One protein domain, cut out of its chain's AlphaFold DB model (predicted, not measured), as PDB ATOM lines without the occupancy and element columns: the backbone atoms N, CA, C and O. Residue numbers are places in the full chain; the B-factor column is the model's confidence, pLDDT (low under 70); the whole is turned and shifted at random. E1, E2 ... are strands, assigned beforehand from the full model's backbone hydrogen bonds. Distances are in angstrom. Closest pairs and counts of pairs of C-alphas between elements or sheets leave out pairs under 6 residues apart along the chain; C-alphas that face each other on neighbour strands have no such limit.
ATOM      1  N   PHE A   5     201.510 236.530 218.763       93.06
ATOM      2  CA  PHE A   5     201.254 237.914 218.377       93.06
ATOM      3  C   PHE A   5     202.579 238.665 218.453       93.06
ATOM      4  O   PHE A   5     203.190 238.718 219.516       93.06
ATOM      5  N   LYS A   6     203.051 239.205 217.327       96.00
ATOM      6  CA  LYS A   6     204.355 239.867 217.243       96.00
ATOM      7  C   LYS A   6     204.233 241.230 216.575       96.00
ATOM      8  O   LYS A   6     203.720 241.334 215.465       96.00
ATOM      9  N   ALA A   7     204.771 242.236 217.247       97.44
ATOM     10  CA  ALA A   7     204.928 243.606 216.783       97.44
ATOM     11  C   ALA A   7     206.358 244.112 217.051       97.44
ATOM     12  O   ALA A   7     206.554 245.298 217.285       97.44
ATOM     13  N   ASP A   8     207.352 243.216 217.059       97.94
ATOM     14  CA  ASP A   8     208.741 243.599 217.334       97.94
ATOM     15  C   ASP A   8     209.288 244.569 216.282       97.94
ATOM     16  O   ASP A   8     208.965 244.481 215.091       97.94
ATOM     17  N   GLY A   9     210.195 245.428 216.728       96.44
ATOM     18  CA  GLY A   9     211.023 246.236 215.857       96.44
ATOM     19  C   GLY A   9     212.056 245.407 215.091       96.44
ATOM     20  O   GLY A   9     212.445 244.312 215.497       96.44
ATOM     21  N   SER A  10     212.505 245.929 213.951       94.69
ATOM     22  CA  SER A  10     213.543 245.282 213.146       94.69
ATOM     23  C   SER A  10     214.936 245.530 213.717       94.69
ATOM     24  O   SER A  10     215.292 246.681 213.985       94.69
ATOM     25  N   ASP A  11     215.749 244.481 213.791       93.44
ATOM     26  CA  ASP A  11     217.179 244.610 214.072       93.44
ATOM     27  C   ASP A  11     217.896 245.385 212.956       93.44
ATOM     28  O   ASP A  11     217.467 245.405 211.797       93.44
ATOM     29  N   SER A  12     219.015 246.016 213.299       87.12
ATOM     30  CA  SER A  12     219.805 246.837 212.381       87.12
ATOM     31  C   SER A  12     221.306 246.632 212.602       87.12
ATOM     32  O   SER A  12     221.742 246.249 213.682       87.12
ATOM     33  N   ALA A  13     222.113 246.879 211.564       78.62
ATOM     34  CA  ALA A  13     223.571 246.698 211.578       78.62
ATOM     35  C   ALA A  13     224.326 247.967 211.127       78.62
ATOM     36  O   ALA A  13     225.330 247.897 210.415       78.62
ATOM     37  N   GLY A  14     223.848 249.148 211.535       70.25
ATOM     38  CA  GLY A  14     224.505 250.436 211.234       70.25
ATOM     39  C   GLY A  14     223.667 251.696 211.489       70.25
ATOM     40  O   GLY A  14     224.178 252.804 211.361       70.25
ATOM     41  N   TYR A  15     222.395 251.527 211.852       79.75
ATOM     42  CA  TYR A  15     221.462 252.577 212.288       79.75
ATOM     43  C   TYR A  15     220.700 252.099 213.525       79.75
ATOM     44  O   TYR A  15     220.756 250.913 213.822       79.75
ATOM     45  N   GLY A  16     219.950 252.962 214.214       86.75
ATOM     46  CA  GLY A  16     219.125 252.539 215.355       86.75
ATOM     47  C   GLY A  16     218.195 251.356 215.035       86.75
ATOM     48  O   GLY A  16     217.703 251.245 213.910       86.75
ATOM     49  N   GLY A  17     217.989 250.467 216.008       93.38
ATOM     50  CA  GLY A  17     217.002 249.390 215.912       93.38
ATOM     51  C   GLY A  17     215.574 249.941 215.832       93.38
ATOM     52  O   GLY A  17     215.280 251.020 216.350       93.38
ATOM     53  N   GLY A  18     214.677 249.221 215.157       95.44
ATOM     54  CA  GLY A  18     213.267 249.610 215.063       95.44
ATOM     55  C   GLY A  18     212.569 249.530 216.422       95.44
ATOM     56  O   GLY A  18     212.892 248.662 217.227       95.44
ATOM     57  N   SER A  19     211.599 250.402 216.694       95.62
ATOM     58  CA  SER A  19     210.783 250.315 217.913       95.62
ATOM     59  C   SER A  19     209.774 249.164 217.846       95.62
ATOM     60  O   SER A  19     209.261 248.858 216.767       95.62
ATOM     61  N   GLY A  20     209.429 248.589 218.999       97.62
ATOM     62  CA  GLY A  20     208.253 247.732 219.140       97.62
ATOM     63  C   GLY A  20     206.954 248.499 218.854       97.62
ATOM     64  O   GLY A  20     206.858 249.709 219.061       97.62
ATOM     65  N   GLY A  21     205.947 247.798 218.340       97.00
ATOM     66  CA  GLY A  21     204.637 248.337 217.988       97.00
ATOM     67  C   GLY A  21     203.599 248.272 219.116       97.00
ATOM     68  O   GLY A  21     203.910 248.141 220.301       97.00
ATOM     69  N   GLY A  22     202.324 248.378 218.742       96.19
ATOM     70  CA  GLY A  22     201.192 248.247 219.658       96.19
ATOM     71  C   GLY A  22     200.469 246.913 219.482       96.19
ATOM     72  O   GLY A  22     200.184 246.521 218.351       96.19
ATOM     73  N   ILE A  23     200.125 246.246 220.581       98.12
ATOM     74  CA  ILE A  23     199.227 245.086 220.599       98.12
ATOM     75  C   ILE A  23     198.078 245.394 221.562       98.12
ATOM     76  O   ILE A  23     198.318 245.736 222.713       98.12
ATOM     77  N   ASN A  24     196.837 245.271 221.097       97.25
ATOM     78  CA  ASN A  24     195.638 245.412 221.923       97.25
ATOM     79  C   ASN A  24     194.759 244.173 221.734       97.25
ATOM     80  O   ASN A  24     194.324 243.890 220.616       97.25
ATOM     81  N   ILE A  25     194.537 243.425 222.811       97.06
ATOM     82  CA  ILE A  25     193.795 242.164 222.815       97.06
ATOM     83  C   ILE A  25     192.619 242.299 223.780       97.06
ATOM     84  O   ILE A  25     192.794 242.724 224.915       97.06
ATOM     85  N   ASN A  26     191.430 241.896 223.336       97.44
ATOM     86  CA  ASN A  26     190.238 241.781 224.170       97.44
ATOM     87  C   ASN A  26     189.613 240.403 223.927       97.44
ATOM     88  O   ASN A  26     189.199 240.096 222.805       97.44
ATOM     89  N   VAL A  27     189.628 239.554 224.950       96.19
ATOM     90  CA  VAL A  27     189.218 238.147 224.876       96.19
ATOM     91  C   VAL A  27     188.480 237.739 226.145       96.19
ATOM     92  O   VAL A  27     188.659 238.350 227.183       96.19
ATOM     93  N   GLY A  28     187.679 236.674 226.091       97.06
ATOM     94  CA  GLY A  28     187.177 236.050 227.321       97.06
ATOM     95  C   GLY A  28     188.302 235.290 228.025       97.06
ATOM     96  O   GLY A  28     188.755 235.667 229.096       97.06
ATOM     97  N   THR A  29     188.832 234.254 227.378       95.38
ATOM     98  CA  THR A  29     189.921 233.440 227.937       95.38
ATOM     99  C   THR A  29     191.181 233.550 227.087       95.38
ATOM    100  O   THR A  29     191.130 233.307 225.877       95.38
ATOM    101  N   LEU A  30     192.316 233.846 227.719       94.19
ATOM    102  CA  LEU A  30     193.649 233.713 227.138       94.19
ATOM    103  C   LEU A  30     194.312 232.452 227.714       94.19
ATOM    104  O   LEU A  30     194.471 232.334 228.921       94.19
ATOM    105  N   SER A  31     194.663 231.488 226.859       94.38
ATOM    106  CA  SER A  31     195.241 230.202 227.284       94.38
ATOM    107  C   SER A  31     196.190 229.619 226.240       94.38
ATOM    108  O   SER A  31     196.057 229.879 225.042       94.38
ATOM    109  N   GLY A  32     197.124 228.776 226.678       91.69
ATOM    110  CA  GLY A  32     198.076 228.074 225.816       91.69
ATOM    111  C   GLY A  32     199.523 228.508 226.034       91.69
ATOM    112  O   GLY A  32     199.821 229.339 226.879       91.69
ATOM    113  N   ALA A  33     200.432 227.933 225.246       91.19
ATOM    114  CA  ALA A  33     201.884 228.131 225.377       91.19
ATOM    115  C   ALA A  33     202.441 229.088 224.302       91.19
ATOM    116  O   ALA A  33     203.511 228.863 223.741       91.19
ATOM    117  N   GLY A  34     201.622 230.054 223.881       92.81
ATOM    118  CA  GLY A  34     201.983 231.062 222.884       92.81
ATOM    119  C   GLY A  34     202.693 232.271 223.491       92.81
ATOM    120  O   GLY A  34     202.853 232.343 224.702       92.81
ATOM    121  N   GLY A  35     203.074 233.238 222.653       95.62
ATOM    122  CA  GLY A  35     203.713 234.484 223.095       95.62
ATOM    123  C   GLY A  35     203.047 235.745 222.552       95.62
ATOM    124  O   GLY A  35     202.440 235.736 221.475       95.62
ATOM    125  N   ILE A  36     203.185 236.842 223.293       98.31
ATOM    126  CA  ILE A  36     202.747 238.183 222.893       98.31
ATOM    127  C   ILE A  36     203.960 239.107 223.007       98.31
ATOM    128  O   ILE A  36     204.477 239.339 224.095       98.31
ATOM    129  N   ARG A  37     204.451 239.601 221.871       98.00
ATOM    130  CA  ARG A  37     205.759 240.254 221.778       98.00
ATOM    131  C   ARG A  37     205.688 241.597 221.080       98.00
ATOM    132  O   ARG A  37     205.213 241.679 219.949       98.00
ATOM    133  N   SER A  38     206.197 242.627 221.741       98.25
ATOM    134  CA  SER A  38     206.391 243.953 221.164       98.25
ATOM    135  C   SER A  38     207.734 244.529 221.603       98.25
ATOM    136  O   SER A  38     207.812 245.518 222.324       98.25
ATOM    137  N   VAL A  39     208.809 243.844 221.231       98.38
ATOM    138  CA  VAL A  39     210.169 244.145 221.689       98.38
ATOM    139  C   VAL A  39     210.906 245.023 220.684       98.38
ATOM    140  O   VAL A  39     210.724 244.880 219.474       98.38
ATOM    141  N   GLY A  40     211.740 245.935 221.178       97.81
ATOM    142  CA  GLY A  40     212.597 246.762 220.331       97.81
ATOM    143  C   GLY A  40     213.659 245.947 219.582       97.81
ATOM    144  O   GLY A  40     214.170 244.952 220.090       97.81
ATOM    145  N   GLY A  41     214.000 246.363 218.364       96.31
ATOM    146  CA  GLY A  41     215.053 245.734 217.566       96.31
ATOM    147  C   GLY A  41     216.448 246.035 218.114       96.31
ATOM    148  O   GLY A  41     216.719 247.156 218.558       96.31
ATOM    149  N   SER A  42     217.343 245.056 218.049       93.69
ATOM    150  CA  SER A  42     218.728 245.170 218.510       93.69
ATOM    151  C   SER A  42     219.660 245.765 217.449       93.69
ATOM    152  O   SER A  42     219.356 245.793 216.251       93.69
ATOM    153  N   ASN A  43     220.837 246.218 217.884       86.31
ATOM    154  CA  ASN A  43     221.895 246.706 217.011       86.31
ATOM    155  C   ASN A  43     223.309 246.338 217.503       86.31
ATOM    156  O   ASN A  43     223.748 246.749 218.576       86.31
ATOM    157  N   ASN A  44     224.058 245.626 216.654       77.56
ATOM    158  CA  ASN A  44     225.423 245.143 216.910       77.56
ATOM    159  C   ASN A  44     226.544 245.959 216.218       77.56
ATOM    160  O   ASN A  44     227.711 245.570 216.243       77.56
ATOM    161  N   SER A  45     226.193 247.083 215.598       74.81
ATOM    162  CA  SER A  45     227.048 248.064 214.912       74.81
ATOM    163  C   SER A  45     226.795 249.433 215.578       74.81
ATOM    164  O   SER A  45     225.809 249.531 216.310       74.81
ATOM    165  N   PRO A  46     227.621 250.497 215.443       77.94
ATOM    166  CA  PRO A  46     227.372 251.732 216.196       77.94
ATOM    167  C   PRO A  46     225.937 252.235 215.981       77.94
ATOM    168  O   PRO A  46     225.522 252.532 214.861       77.94
ATOM    169  N   GLY A  47     225.171 252.278 217.068       81.50
ATOM    170  CA  GLY A  47     223.782 252.706 217.107       81.50
ATOM    171  C   GLY A  47     223.040 252.136 218.315       81.50
ATOM    172  O   GLY A  47     223.540 251.261 219.025       81.50
ATOM    173  N   SER A  48     221.869 252.705 218.574       90.75
ATOM    174  CA  SER A  48     221.045 252.388 219.742       90.75
ATOM    175  C   SER A  48     220.028 251.291 219.438       90.75
ATOM    176  O   SER A  48     219.628 251.117 218.283       90.75
ATOM    177  N   GLY A  49     219.600 250.570 220.469       93.88
ATOM    178  CA  GLY A  49     218.466 249.659 220.375       93.88
ATOM    179  C   GLY A  49     217.152 250.426 220.227       93.88
ATOM    180  O   GLY A  49     217.035 251.580 220.649       93.88
ATOM    181  N   GLY A  50     216.162 249.807 219.592       95.56
ATOM    182  CA  GLY A  50     214.824 250.385 219.498       95.56
ATOM    183  C   GLY A  50     214.092 250.330 220.838       95.56
ATOM    184  O   GLY A  50     214.305 249.413 221.622       95.56
ATOM    185  N   GLY A  51     213.210 251.290 221.115       96.44
ATOM    186  CA  GLY A  51     212.348 251.225 222.301       96.44
ATOM    187  C   GLY A  51     211.364 250.053 222.231       96.44
ATOM    188  O   GLY A  51     210.951 249.646 221.141       96.44
ATOM    189  N   GLY A  52     210.988 249.517 223.387       98.06
ATOM    190  CA  GLY A  52     209.920 248.535 223.507       98.06
ATOM    191  C   GLY A  52     208.547 249.111 223.147       98.06
ATOM    192  O   GLY A  52     208.343 250.325 223.103       98.06
ATOM    193  N   GLY A  53     207.602 248.232 222.837       98.00
ATOM    194  CA  GLY A  53     206.256 248.591 222.399       98.00
ATOM    195  C   GLY A  53     205.217 248.610 223.521       98.00
ATOM    196  O   GLY A  53     205.527 248.484 224.697       98.00
ATOM    197  N   ARG A  54     203.940 248.763 223.170       97.50
ATOM    198  CA  ARG A  54     202.840 248.785 224.152       97.50
ATOM    199  C   ARG A  54     201.925 247.594 223.941       97.50
ATOM    200  O   ARG A  54     201.443 247.385 222.830       97.50
ATOM    201  N   ILE A  55     201.673 246.834 224.995       98.69
ATOM    202  CA  ILE A  55     200.768 245.689 224.986       98.69
ATOM    203  C   ILE A  55     199.643 245.973 225.975       98.69
ATOM    204  O   ILE A  55     199.907 246.279 227.129       98.69
ATOM    205  N   ALA A  56     198.395 245.857 225.534       98.12
ATOM    206  CA  ALA A  56     197.222 245.850 226.397       98.12
ATOM    207  C   ALA A  56     196.450 244.544 226.188       98.12
ATOM    208  O   ALA A  56     196.156 244.172 225.048       98.12
ATOM    209  N   VAL A  57     196.128 243.850 227.278       98.19
ATOM    210  CA  VAL A  57     195.328 242.623 227.265       98.19
ATOM    211  C   VAL A  57     194.177 242.769 228.250       98.19
ATOM    212  O   VAL A  57     194.382 242.857 229.458       98.19
ATOM    213  N   TYR A  58     192.962 242.753 227.716       98.38
ATOM    214  CA  TYR A  58     191.716 242.699 228.465       98.38
ATOM    215  C   TYR A  58     191.181 241.265 228.420       98.38
ATOM    216  O   TYR A  58     191.044 240.701 227.328       98.38
ATOM    217  N   PHE A  59     190.921 240.668 229.584       97.31
ATOM    218  CA  PHE A  59     190.519 239.263 229.696       97.31
ATOM    219  C   PHE A  59     189.483 239.006 230.800       97.31
ATOM    220  O   PHE A  59     189.353 239.786 231.735       97.31
ATOM    221  N   ASP A  60     188.757 237.892 230.725       96.12
ATOM    222  CA  ASP A  60     187.988 237.345 231.853       96.12
ATOM    223  C   ASP A  60     188.809 236.298 232.624       96.12
ATOM    224  O   ASP A  60     188.790 236.276 233.853       96.12
ATOM    225  N   ASP A  61     189.562 235.450 231.912       93.62
ATOM    226  CA  ASP A  61     190.402 234.390 232.481       93.62
ATOM    227  C   ASP A  61     191.751 234.276 231.747       93.62
ATOM    228  O   ASP A  61     191.802 234.232 230.516       93.62
ATOM    229  N   ILE A  62     192.844 234.215 232.509       94.31
ATOM    230  CA  ILE A  62     194.228 234.057 232.024       94.31
ATOM    231  C   ILE A  62     194.957 232.892 232.712       94.31
ATOM    232  O   ILE A  62     196.148 232.694 232.506       94.31
ATOM    233  N   SER A  63     194.268 232.114 233.551       90.88
ATOM    234  CA  SER A  63     194.887 231.128 234.450       90.88
ATOM    235  C   SER A  63     195.718 230.047 233.743       90.88
ATOM    236  O   SER A  63     196.693 229.558 234.311       90.88
ATOM    237  N   ASP A  64     195.372 229.724 232.495       91.69
ATOM    238  CA  ASP A  64     196.061 228.746 231.641       91.69
ATOM    239  C   ASP A  64     197.066 229.390 230.655       91.69
ATOM    240  O   ASP A  64     197.459 228.768 229.659       91.69
ATOM    241  N   PHE A  65     197.452 230.650 230.874       91.25
ATOM    242  CA  PHE A  65     198.473 231.349 230.098       91.25
ATOM    243  C   PHE A  65     199.588 231.856 231.010       91.25
ATOM    244  O   PHE A  65     199.353 232.520 232.017       91.25
ATOM    245  N   ASP A  66     200.825 231.560 230.631       91.12
ATOM    246  CA  ASP A  66     202.000 232.023 231.355       91.12
ATOM    247  C   ASP A  66     202.343 233.462 230.940       91.12
ATOM    248  O   ASP A  66     202.738 233.720 229.797       91.12
ATOM    249  N   MET A  67     202.156 234.394 231.881       89.44
ATOM    250  CA  MET A  67     202.333 235.835 231.682       89.44
ATOM    251  C   MET A  67     203.778 236.225 231.357       89.44
ATOM    252  O   MET A  67     203.973 237.257 230.714       89.44
ATOM    253  N   ASP A  68     204.767 235.387 231.684       90.00
ATOM    254  CA  ASP A  68     206.168 235.620 231.315       90.00
ATOM    255  C   ASP A  68     206.372 235.564 229.785       90.00
ATOM    256  O   ASP A  68     207.354 236.080 229.247       90.00
ATOM    257  N   ASN A  69     205.405 235.013 229.040       93.12
ATOM    258  CA  ASN A  69     205.403 235.030 227.575       93.12
ATOM    259  C   ASN A  69     204.896 236.351 226.965       93.12
ATOM    260  O   ASN A  69     204.802 236.461 225.734       93.12
ATOM    261  N   ILE A  70     204.566 237.355 227.785       97.44
ATOM    262  CA  ILE A  70     204.227 238.711 227.343       97.44
ATOM    263  C   ILE A  70     205.450 239.599 227.536       97.44
ATOM    264  O   ILE A  70     205.881 239.838 228.656       97.44
ATOM    265  N   THR A  71     206.026 240.104 226.445       98.06
ATOM    266  CA  THR A  71     207.285 240.862 226.517       98.06
ATOM    267  C   THR A  71     207.258 242.125 225.672       98.06
ATOM    268  O   THR A  71     206.845 242.118 224.509       98.06
ATOM    269  N   ALA A  72     207.732 243.219 226.268       98.31
ATOM    270  CA  ALA A  72     207.764 244.544 225.657       98.31
ATOM    271  C   ALA A  72     209.052 245.322 225.980       98.31
ATOM    272  O   ALA A  72     209.039 246.542 225.945       98.31
ATOM    273  N   TYR A  73     210.160 244.660 226.315       98.00
ATOM    274  CA  TYR A  73     211.433 245.330 226.620       98.00
ATOM    275  C   TYR A  73     212.073 245.993 225.378       98.00
ATOM    276  O   TYR A  73     211.679 245.729 224.235       98.00
ATOM    277  N   GLY A  74     213.050 246.879 225.598       97.06
ATOM    278  CA  GLY A  74     213.803 247.539 224.526       97.06
ATOM    279  C   GLY A  74     214.769 246.615 223.770       97.06
ATOM    280  O   GLY A  74     214.938 245.446 224.096       97.06
ATOM    281  N   GLY A  75     215.411 247.138 222.729       95.44
ATOM    282  CA  GLY A  75     216.492 246.459 222.018       95.44
ATOM    283  C   GLY A  75     217.854 246.713 222.665       95.44
ATOM    284  O   GLY A  75     218.089 247.789 223.215       95.44
ATOM    285  N   ASP A  76     218.765 245.750 222.546       93.25
ATOM    286  CA  ASP A  76     220.178 245.903 222.929       93.25
ATOM    287  C   ASP A  76     220.913 246.712 221.853       93.25
ATOM    288  O   ASP A  76     220.803 246.409 220.659       93.25
ATOM    289  N   GLY A  77     221.634 247.758 222.254       89.19
ATOM    290  CA  GLY A  77     222.334 248.643 221.332       89.19
ATOM    291  C   GLY A  77     223.744 248.975 221.787       89.19
ATOM    292  O   GLY A  77     223.958 249.498 222.876       89.19
ATOM    293  N   SER A  78     224.721 248.814 220.891       86.25
ATOM    294  CA  SER A  78     226.132 249.113 221.191       86.25
ATOM    295  C   SER A  78     226.402 250.547 221.680       86.25
ATOM    296  O   SER A  78     227.393 250.789 222.369       86.25
ATOM    297  N   SER A  79     225.559 251.513 221.297       86.50
ATOM    298  CA  SER A  79     225.658 252.924 221.708       86.50
ATOM    299  C   SER A  79     224.629 253.330 222.769       86.50
ATOM    300  O   SER A  79     224.601 254.494 223.165       86.50
ATOM    301  N   GLY A  80     223.787 252.398 223.215       89.25
ATOM    302  CA  GLY A  80     222.741 252.614 224.206       89.25
ATOM    303  C   GLY A  80     221.539 251.711 223.959       89.25
ATOM    304  O   GLY A  80     221.091 251.563 222.817       89.25
ATOM    305  N   ASP A  81     221.011 251.151 225.037       93.31
ATOM    306  CA  ASP A  81     219.842 250.283 224.997       93.31
ATOM    307  C   ASP A  81     218.549 251.082 224.803       93.31
ATOM    308  O   ASP A  81     218.446 252.253 225.188       93.31
ATOM    309  N   GLY A  82     217.544 250.433 224.221       94.12
ATOM    310  CA  GLY A  82     216.193 250.971 224.136       94.12
ATOM    311  C   GLY A  82     215.479 250.968 225.490       94.12
ATOM    312  O   GLY A  82     215.666 250.066 226.307       94.12
ATOM    313  N   GLY A  83     214.627 251.973 225.707       96.19
ATOM    314  CA  GLY A  83     213.676 252.008 226.821       96.19
ATOM    315  C   GLY A  83     212.708 250.830 226.799       96.19
ATOM    316  O   GLY A  83     212.365 250.329 225.723       96.19
ATOM    317  N   ALA A  84     212.242 250.414 227.977       97.81
ATOM    318  CA  ALA A  84     211.183 249.420 228.062       97.81
ATOM    319  C   ALA A  84     209.889 249.980 227.472       97.81
ATOM    320  O   ALA A  84     209.584 251.169 227.565       97.81
ATOM    321  N   GLY A  85     209.116 249.091 226.879       98.19
ATOM    322  CA  GLY A  85     207.714 249.298 226.593       98.19
ATOM    323  C   GLY A  85     206.842 249.012 227.815       98.19
ATOM    324  O   GLY A  85     207.340 248.751 228.909       98.19
ATOM    325  N   THR A  86     205.524 249.033 227.630       98.38
ATOM    326  CA  THR A  86     204.561 248.779 228.710       98.38
ATOM    327  C   THR A  86     203.676 247.582 228.410       98.38
ATOM    328  O   THR A  86     203.285 247.345 227.263       98.38
ATOM    329  N   ILE A  87     203.330 246.839 229.457       98.75
ATOM    330  CA  ILE A  87     202.349 245.758 229.418       98.75
ATOM    331  C   ILE A  87     201.237 246.111 230.401       98.75
ATOM    332  O   ILE A  87     201.487 246.267 231.592       98.75
ATOM    333  N   TYR A  88     200.015 246.241 229.897       98.56
ATOM    334  CA  TYR A  88     198.816 246.488 230.681       98.56
ATOM    335  C   TYR A  88     197.900 245.266 230.636       98.56
ATOM    336  O   TYR A  88     197.466 244.852 229.558       98.56
ATOM    337  N   LEU A  89     197.613 244.684 231.795       98.06
ATOM    338  CA  LEU A  89     196.776 243.497 231.948       98.06
ATOM    339  C   LEU A  89     195.543 243.869 232.761       98.06
ATOM    340  O   LEU A  89     195.667 244.316 233.894       98.06
ATOM    341  N   LYS A  90     194.344 243.692 232.211       97.81
ATOM    342  CA  LYS A  90     193.110 244.023 232.926       97.81
ATOM    343  C   LYS A  90     192.101 242.896 232.820       97.81
ATOM    344  O   LYS A  90     191.520 242.665 231.759       97.81
ATOM    345  N   SER A  91     191.845 242.245 233.949       96.69
ATOM    346  CA  SER A  91     190.697 241.357 234.075       96.69
ATOM    347  C   SER A  91     189.383 242.147 234.147       96.69
ATOM    348  O   SER A  91     189.357 243.300 234.588       96.69
ATOM    349  N   SER A  92     188.264 241.525 233.775       93.06
ATOM    350  CA  SER A  92     186.934 242.149 233.849       93.06
ATOM    351  C   SER A  92     186.451 242.458 235.271       93.06
ATOM    352  O   SER A  92     185.524 243.248 235.440       93.06
ATOM    353  N   VAL A  93     187.087 241.880 236.293       93.69
ATOM    354  CA  VAL A  93     186.774 242.116 237.714       93.69
ATOM    355  C   VAL A  93     187.716 243.116 238.391       93.69
ATOM    356  O   VAL A  93     187.438 243.547 239.508       93.69
ATOM    357  N   GLN A  94     188.825 243.480 237.740       93.00
ATOM    358  CA  GLN A  94     189.765 244.488 238.231       93.00
ATOM    359  C   GLN A  94     189.224 245.897 237.995       93.00
ATOM    360  O   GLN A  94     188.633 246.172 236.948       93.00
ATOM    361  N   ALA A  95     189.480 246.811 238.929       93.00
ATOM    362  CA  ALA A  95     189.097 248.212 238.779       93.00
ATOM    363  C   ALA A  95     190.067 248.921 237.829       93.00
ATOM    364  O   ALA A  95     189.644 249.473 236.811       93.00
ATOM    365  N   HIS A  96     191.371 248.780 238.073       93.56
ATOM    366  CA  HIS A  96     192.395 249.582 237.403       93.56
ATOM    367  C   HIS A  96     193.459 248.763 236.665       93.56
ATOM    368  O   HIS A  96     194.208 249.330 235.876       93.56
ATOM    369  N   GLY A  97     193.471 247.435 236.823       96.12
ATOM    370  CA  GLY A  97     194.370 246.540 236.087       96.12
ATOM    371  C   GLY A  97     195.836 246.694 236.492       96.12
ATOM    372  O   GLY A  97     196.186 247.501 237.346       96.12
ATOM    373  N   ASP A  98     196.705 245.915 235.869       97.44
ATOM    374  CA  ASP A  98     198.109 245.797 236.238       97.44
ATOM    375  C   ASP A  98     199.000 246.413 235.164       97.44
ATOM    376  O   ASP A  98     198.848 246.113 233.978       97.44
ATOM    377  N   LEU A  99     199.950 247.251 235.578       98.44
ATOM    378  CA  LEU A  99     200.995 247.781 234.706       98.44
ATOM    379  C   LEU A  99     202.324 247.100 235.023       98.44
ATOM    380  O   LEU A  99     202.817 247.158 236.148       98.44
ATOM    381  N   ILE A 100     202.926 246.490 234.008       98.31
ATOM    382  CA  ILE A 100     204.228 245.836 234.084       98.31
ATOM    383  C   ILE A 100     205.170 246.523 233.100       98.31
ATOM    384  O   ILE A 100     204.875 246.658 231.909       98.31
ATOM    385  N   VAL A 101     206.320 246.951 233.611       98.12
ATOM    386  CA  VAL A 101     207.413 247.532 232.840       98.12
ATOM    387  C   VAL A 101     208.678 246.758 233.183       98.12
ATOM    388  O   VAL A 101     209.207 246.852 234.291       98.12
ATOM    389  N   ASP A 102     209.138 245.968 232.222       96.12
ATOM    390  CA  ASP A 102     210.316 245.111 232.315       96.12
ATOM    391  C   ASP A 102     211.256 245.470 231.165       96.12
ATOM    392  O   ASP A 102     210.829 245.478 230.007       96.12
ATOM    393  N   ASN A 103     212.518 245.786 231.472       95.44
ATOM    394  CA  ASN A 103     213.523 246.082 230.451       95.44
ATOM    395  C   ASN A 103     214.537 244.960 230.222       95.44
ATOM    396  O   ASN A 103     215.569 245.190 229.600       95.44
ATOM    397  N   ASN A 104     214.274 243.750 230.713       94.50
ATOM    398  CA  ASN A 104     215.112 242.572 230.502       94.50
ATOM    399  C   ASN A 104     216.597 242.812 230.857       94.50
ATOM    400  O   ASN A 104     217.515 242.374 230.165       94.50
ATOM    401  N   ASN A 105     216.827 243.541 231.949       91.06
ATOM    402  CA  ASN A 105     218.128 243.960 232.476       91.06
ATOM    403  C   ASN A 105     218.928 244.916 231.576       91.06
ATOM    404  O   ASN A 105     220.105 245.158 231.849       91.06
ATOM    405  N   LEU A 106     218.300 245.493 230.549       88.12
ATOM    406  CA  LEU A 106     218.902 246.537 229.729       88.12
ATOM    407  C   LEU A 106     219.005 247.847 230.513       88.12
ATOM    408  O   LEU A 106     218.072 248.262 231.211       88.12
ATOM    409  N   VAL A 107     220.152 248.515 230.389       84.44
ATOM    410  CA  VAL A 107     220.470 249.705 231.179       84.44
ATOM    411  C   VAL A 107     220.236 250.941 230.334       84.44
ATOM    412  O   VAL A 107     220.985 251.251 229.411       84.44
ATOM    413  N   THR A 108     219.218 251.702 230.709       87.12
ATOM    414  CA  THR A 108     218.808 252.898 229.975       87.12
ATOM    415  C   THR A 108     219.130 254.177 230.739       87.12
ATOM    416  O   THR A 108     219.388 254.183 231.953       87.12
ATOM    417  N   THR A 109     219.144 255.298 230.022       81.50
ATOM    418  CA  THR A 109     219.168 256.629 230.636       81.50
ATOM    419  C   THR A 109     217.857 256.903 231.369       81.50
ATOM    420  O   THR A 109     216.901 256.144 231.238       81.50
ATOM    421  N   THR A 110     217.808 257.969 232.166       77.62
ATOM    422  CA  THR A 110     216.529 258.492 232.670       77.62
ATOM    423  C   THR A 110     215.586 258.801 231.504       77.62
ATOM    424  O   THR A 110     216.047 259.035 230.382       77.62
ATOM    425  N   ASP A 111     214.296 258.796 231.797       76.56
ATOM    426  CA  ASP A 111     213.189 259.121 230.898       76.56
ATOM    427  C   ASP A 111     213.065 258.151 229.708       76.56
ATOM    428  O   ASP A 111     212.784 258.530 228.571       76.56
ATOM    429  N   SER A 112     213.352 256.866 229.952       91.19
ATOM    430  CA  SER A 112     213.345 255.840 228.902       91.19
ATOM    431  C   SER A 112     211.967 255.220 228.658       91.19
ATOM    432  O   SER A 112     211.697 254.791 227.535       91.19
ATOM    433  N   THR A 113     211.079 255.233 229.658       96.06
ATOM    434  CA  THR A 113     209.668 254.834 229.535       96.06
ATOM    435  C   THR A 113     208.744 255.916 230.124       96.06
ATOM    436  O   THR A 113     208.159 255.714 231.194       96.06
ATOM    437  N   PRO A 114     208.584 257.078 229.457       95.00
ATOM    438  CA  PRO A 114     207.645 258.102 229.902       95.00
ATOM    439  C   PRO A 114     206.196 257.620 229.764       95.00
ATOM    440  O   PRO A 114     205.788 257.116 228.709       95.00
ATOM    441  N   LEU A 115     205.389 257.811 230.806       95.50
ATOM    442  CA  LEU A 115     203.934 257.704 230.711       95.50
ATOM    443  C   LEU A 115     203.357 259.037 230.227       95.50
ATOM    444  O   LEU A 115     203.893 260.110 230.501       95.50
ATOM    445  N   ARG A 116     202.247 258.971 229.485       94.44
ATOM    446  CA  ARG A 116     201.494 260.175 229.103       94.44
ATOM    447  C   ARG A 116     201.036 260.877 230.372       94.44
ATOM    448  O   ARG A 116     200.405 260.221 231.185       94.44
ATOM    449  N   ASP A 203     195.872 248.500 239.861       93.31
ATOM    450  CA  ASP A 203     195.750 247.525 240.938       93.31
ATOM    451  C   ASP A 203     197.156 247.070 241.361       93.31
ATOM    452  O   ASP A 203     197.517 247.186 242.534       93.31
ATOM    453  N   ASN A 204     197.993 246.658 240.405       93.06
ATOM    454  CA  ASN A 204     199.398 246.335 240.651       93.06
ATOM    455  C   ASN A 204     200.327 247.079 239.681       93.06
ATOM    456  O   ASN A 204     200.079 247.132 238.478       93.06
ATOM    457  N   LEU A 205     201.430 247.615 240.202       96.00
ATOM    458  CA  LEU A 205     202.486 248.243 239.411       96.00
ATOM    459  C   LEU A 205     203.806 247.490 239.591       96.00
ATOM    460  O   LEU A 205     204.315 247.384 240.705       96.00
ATOM    461  N   SER A 206     204.382 247.012 238.491       95.88
ATOM    462  CA  SER A 206     205.671 246.320 238.455       95.88
ATOM    463  C   SER A 206     206.667 247.088 237.596       95.88
ATOM    464  O   SER A 206     206.438 247.267 236.402       95.88
ATOM    465  N   VAL A 207     207.792 247.508 238.180       94.56
ATOM    466  CA  VAL A 207     208.889 248.183 237.464       94.56
ATOM    467  C   VAL A 207     210.197 247.441 237.732       94.56
ATOM    468  O   VAL A 207     210.764 247.511 238.824       94.56
ATOM    469  N   ILE A 208     210.662 246.660 236.760       91.75
ATOM    470  CA  ILE A 208     211.678 245.627 236.997       91.75
ATOM    471  C   ILE A 208     212.795 245.616 235.953       91.75
ATOM    472  O   ILE A 208     212.663 246.149 234.852       91.75
ATOM    473  N   ASN A 209     213.914 244.992 236.326       88.12
ATOM    474  CA  ASN A 209     215.007 244.603 235.435       88.12
ATOM    475  C   ASN A 209     215.487 245.751 234.521       88.12
ATOM    476  O   ASN A 209     215.529 245.610 233.302       88.12
ATOM    477  N   GLY A 210     215.828 246.908 235.092       86.94
ATOM    478  CA  GLY A 210     216.366 248.056 234.350       86.94
ATOM    479  C   GLY A 210     215.322 248.994 233.735       86.94
ATOM    480  O   GLY A 210     215.703 249.984 233.106       86.94
ATOM    481  N   ALA A 211     214.027 248.721 233.919       93.31
ATOM    482  CA  ALA A 211     212.952 249.627 233.519       93.31
ATOM    483  C   ALA A 211     213.005 250.955 234.280       93.31
ATOM    484  O   ALA A 211     213.279 250.972 235.482       93.31
ATOM    485  N   LYS A 212     212.704 252.060 233.590       94.06
ATOM    486  CA  LYS A 212     212.644 253.402 234.178       94.06
ATOM    487  C   LYS A 212     211.377 254.113 233.734       94.06
ATOM    488  O   LYS A 212     211.275 254.541 232.587       94.06
ATOM    489  N   VAL A 213     210.414 254.189 234.642       95.88
ATOM    490  CA  VAL A 213     209.096 254.776 234.405       95.88
ATOM    491  C   VAL A 213     209.070 256.184 234.960       95.88
ATOM    492  O   VAL A 213     209.362 256.383 236.140       95.88
ATOM    493  N   GLU A 214     208.686 257.141 234.121       94.81
ATOM    494  CA  GLU A 214     208.619 258.551 234.500       94.81
ATOM    495  C   GLU A 214     207.272 259.169 234.113       94.81
ATOM    496  O   GLU A 214     206.733 258.900 233.040       94.81
ATOM    497  N   THR A 215     206.699 259.984 234.996       96.00
ATOM    498  CA  THR A 215     205.497 260.778 234.718       96.00
ATOM    499  C   THR A 215     205.483 262.055 235.555       96.00
ATOM    500  O   THR A 215     206.083 262.124 236.629       96.00
ATOM    501  N   GLN A 216     204.792 263.081 235.059       95.62
ATOM    502  CA  GLN A 216     204.509 264.309 235.813       95.62
ATOM    503  C   GLN A 216     203.210 264.214 236.627       95.62
ATOM    504  O   GLN A 216     202.893 265.141 237.372       95.62
ATOM    505  N   ASP A 217     202.482 263.111 236.478       97.00
ATOM    506  CA  ASP A 217     201.217 262.834 237.154       97.00
ATOM    507  C   ASP A 217     201.451 262.098 238.477       97.00
ATOM    508  O   ASP A 217     202.549 261.596 238.756       97.00
ATOM    509  N   ARG A 218     200.414 262.011 239.315       95.00
ATOM    510  CA  ARG A 218     200.435 261.099 240.466       95.00
ATOM    511  C   ARG A 218     200.190 259.676 239.989       95.00
ATOM    512  O   ARG A 218     199.434 259.445 239.047       95.00
ATOM    513  N   ILE A 219     200.793 258.707 240.669       95.56
ATOM    514  CA  ILE A 219     200.443 257.297 240.487       95.56
ATOM    515  C   ILE A 219     199.891 256.739 241.792       95.56
ATOM    516  O   ILE A 219     200.499 256.877 242.857       95.56
ATOM    517  N   ILE A 220     198.742 256.085 241.679       93.50
ATOM    518  CA  ILE A 220     197.996 255.448 242.749       93.50
ATOM    519  C   ILE A 220     197.942 253.954 242.445       93.50
ATOM    520  O   ILE A 220     197.602 253.541 241.336       93.50
ATOM    521  N   PHE A 221     198.314 253.135 243.428       93.25
ATOM    522  CA  PHE A 221     198.343 251.686 243.280       93.25
ATOM    523  C   PHE A 221     197.932 250.950 244.555       93.25
ATOM    524  O   PHE A 221     198.181 251.439 245.660       93.25
ATOM    525  N   ASN A 222     197.366 249.743 244.420       90.00
ATOM    526  CA  ASN A 222     197.140 248.868 245.578       90.00
ATOM    527  C   ASN A 222     198.430 248.145 245.983       90.00
ATOM    528  O   ASN A 222     198.696 247.966 247.174       90.00
ATOM    529  N   SER A 223     199.245 247.739 245.005       86.88
ATOM    530  CA  SER A 223     200.556 247.141 245.252       86.88
ATOM    531  C   SER A 223     201.629 247.640 244.280       86.88
ATOM    532  O   SER A 223     201.352 247.962 243.125       86.88
ATOM    533  N   LEU A 224     202.869 247.704 244.774       90.00
ATOM    534  CA  LEU A 224     204.051 248.092 244.010       90.00
ATOM    535  C   LEU A 224     205.149 247.039 244.173       90.00
ATOM    536  O   LEU A 224     205.566 246.736 245.294       90.00
ATOM    537  N   PHE A 225     205.659 246.545 243.048       86.62
ATOM    538  CA  PHE A 225     206.831 245.685 242.962       86.62
ATOM    539  C   PHE A 225     207.927 246.378 242.149       86.62
ATOM    540  O   PHE A 225     207.722 246.764 241.001       86.62
ATOM    541  N   ILE A 226     209.109 246.555 242.741       84.44
ATOM    542  CA  ILE A 226     210.216 247.241 242.071       84.44
ATOM    543  C   ILE A 226     211.553 246.569 242.381       84.44
ATOM    544  O   ILE A 226     212.032 246.590 243.517       84.44
ATOM    545  N   THR A 227     212.176 246.002 241.347       85.38
ATOM    546  CA  THR A 227     213.414 245.213 241.461       85.38
ATOM    547  C   THR A 227     214.338 245.551 240.304       85.38
ATOM    548  O   THR A 227     214.074 245.192 239.164       85.38
ATOM    549  N   GLY A 228     215.420 246.280 240.577       80.06
ATOM    550  CA  GLY A 228     216.340 246.751 239.535       80.06
ATOM    551  C   GLY A 228     215.759 247.798 238.576       80.06
ATOM    552  O   GLY A 228     216.453 248.167 237.634       80.06
ATOM    553  N   GLY A 229     214.525 248.261 238.794       85.62
ATOM    554  CA  GLY A 229     213.892 249.352 238.054       85.62
ATOM    555  C   GLY A 229     213.822 250.666 238.844       85.62
ATOM    556  O   GLY A 229     214.195 250.722 240.019       85.62
ATOM    557  N   GLU A 230     213.333 251.721 238.202       88.56
ATOM    558  CA  GLU A 230     213.169 253.069 238.756       88.56
ATOM    559  C   GLU A 230     211.784 253.618 238.402       88.56
ATOM    560  O   GLU A 230     211.350 253.535 237.256       88.56
ATOM    561  N   LEU A 231     211.090 254.167 239.396       90.62
ATOM    562  CA  LEU A 231     209.801 254.826 239.248       90.62
ATOM    563  C   LEU A 231     209.912 256.265 239.747       90.62
ATOM    564  O   LEU A 231     210.226 256.490 240.919       90.62
ATOM    565  N   GLN A 232     209.597 257.216 238.876       92.50
ATOM    566  CA  GLN A 232     209.503 258.632 239.195       92.50
ATOM    567  C   GLN A 232     208.142 259.177 238.753       92.50
ATOM    568  O   GLN A 232     207.832 259.247 237.570       92.50
ATOM    569  N   ALA A 233     207.335 259.584 239.717       91.88
ATOM    570  CA  ALA A 233     206.064 260.264 239.527       91.88
ATOM    571  C   ALA A 233     206.011 261.497 240.438       91.88
ATOM    572  O   ALA A 233     206.926 261.724 241.235       91.88
ATOM    573  N   GLU A 234     204.943 262.290 240.365       90.94
ATOM    574  CA  GLU A 234     204.836 263.507 241.181       90.94
ATOM    575  C   GLU A 234     204.839 263.201 242.687       90.94
ATOM    576  O   GLU A 234     205.536 263.858 243.463       90.94
ATOM    577  N   ASN A 235     204.134 262.142 243.085       87.25
ATOM    578  CA  ASN A 235     203.948 261.742 244.479       87.25
ATOM    579  C   ASN A 235     204.933 260.665 244.967       87.25
ATOM    580  O   ASN A 235     204.968 260.370 246.165       87.25
ATOM    581  N   ILE A 236     205.719 260.048 244.077       79.25
ATOM    582  CA  ILE A 236     206.615 258.942 244.433       79.25
ATOM    583  C   ILE A 236     207.915 258.964 243.632       79.25
ATOM    584  O   ILE A 236     207.929 259.110 242.416       79.25
ATOM    585  N   TYR A 237     209.025 258.732 244.332       88.06
ATOM    586  CA  TYR A 237     210.313 258.416 243.726       88.06
ATOM    587  C   TYR A 237     210.892 257.172 244.396       88.06
ATOM    588  O   TYR A 237     211.181 257.186 245.598       88.06
ATOM    589  N   GLN A 238     211.048 256.086 243.641       77.44
ATOM    590  CA  GLN A 238     211.526 254.813 244.167       77.44
ATOM    591  C   GLN A 238     212.472 254.123 243.187       77.44
ATOM    592  O   GLN A 238     212.177 253.978 242.007       77.44
ATOM    593  N   ILE A 239     213.597 253.631 243.706       75.38
ATOM    594  CA  ILE A 239     214.529 252.777 242.966       75.38
ATOM    595  C   ILE A 239     214.508 251.389 243.600       75.38
ATOM    596  O   ILE A 239     214.813 251.223 244.788       75.38
ATOM    597  N   GLY A 240     214.176 250.383 242.798       65.38
ATOM    598  CA  GLY A 240     214.278 248.984 243.169       65.38
ATOM    599  C   GLY A 240     215.737 248.596 243.276       65.38
ATOM    600  O   GLY A 240     216.497 248.668 242.310       65.38
ATOM    601  N   LYS A 241     216.154 248.130 244.452       58.97
ATOM    602  CA  LYS A 241     217.454 247.470 244.553       58.97
ATOM    603  C   LYS A 241     217.375 246.219 243.689       58.97
ATOM    604  O   LYS A 241     216.433 245.450 243.830       58.97
TER     605      LYS A 241
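AT A GLANCE: This is residues 5 to 116 and 203 to 241 of the 339 residues of the protein "Enoyl-CoA hydratase/carnithine racemase" of Candidatus Scalindua japonica (UniProt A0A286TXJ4). With little regular structure, a twisted wall, E1 E3 E4 E5 E6 E8, is partly faced near its E8 edge by a smaller sheet, E7 E9 E10. Of 151 printed residues, 50 form ten named strands: all strand, both sheets mixed. It is compact, radius of gyration of the C-alphas 15.2 A, spans 47 by 37 by 25 A.

IN THESE COORDINATES: E1 is residues 22 to 26, C-alpha 22 at (201.192, 248.247, 219.658); E2 35 to 37; E3 54 to 59; E4 86 to 91; E5 98 to 102; E6 203 to 208; E7 212 to 214; E8 218 to 227, 20.5 A; E9 230 to 232; E10 237 to 239, C-alpha 239 at (214.529, 252.777, 242.966).

HOW THE PARTS SIT: In hairpin E4 and E5, N 87 and O 100 are 2.9 A apart. E6 and E9 come closest at C-alphas 207 and 230, 6.6 A. E2 pairs with no named strand.

THE WHOLE: Residues 117 to 202 are not printed, an 18.3 A gap. Both links of E3 are long. pLDDT is under 70 at 240 to 241.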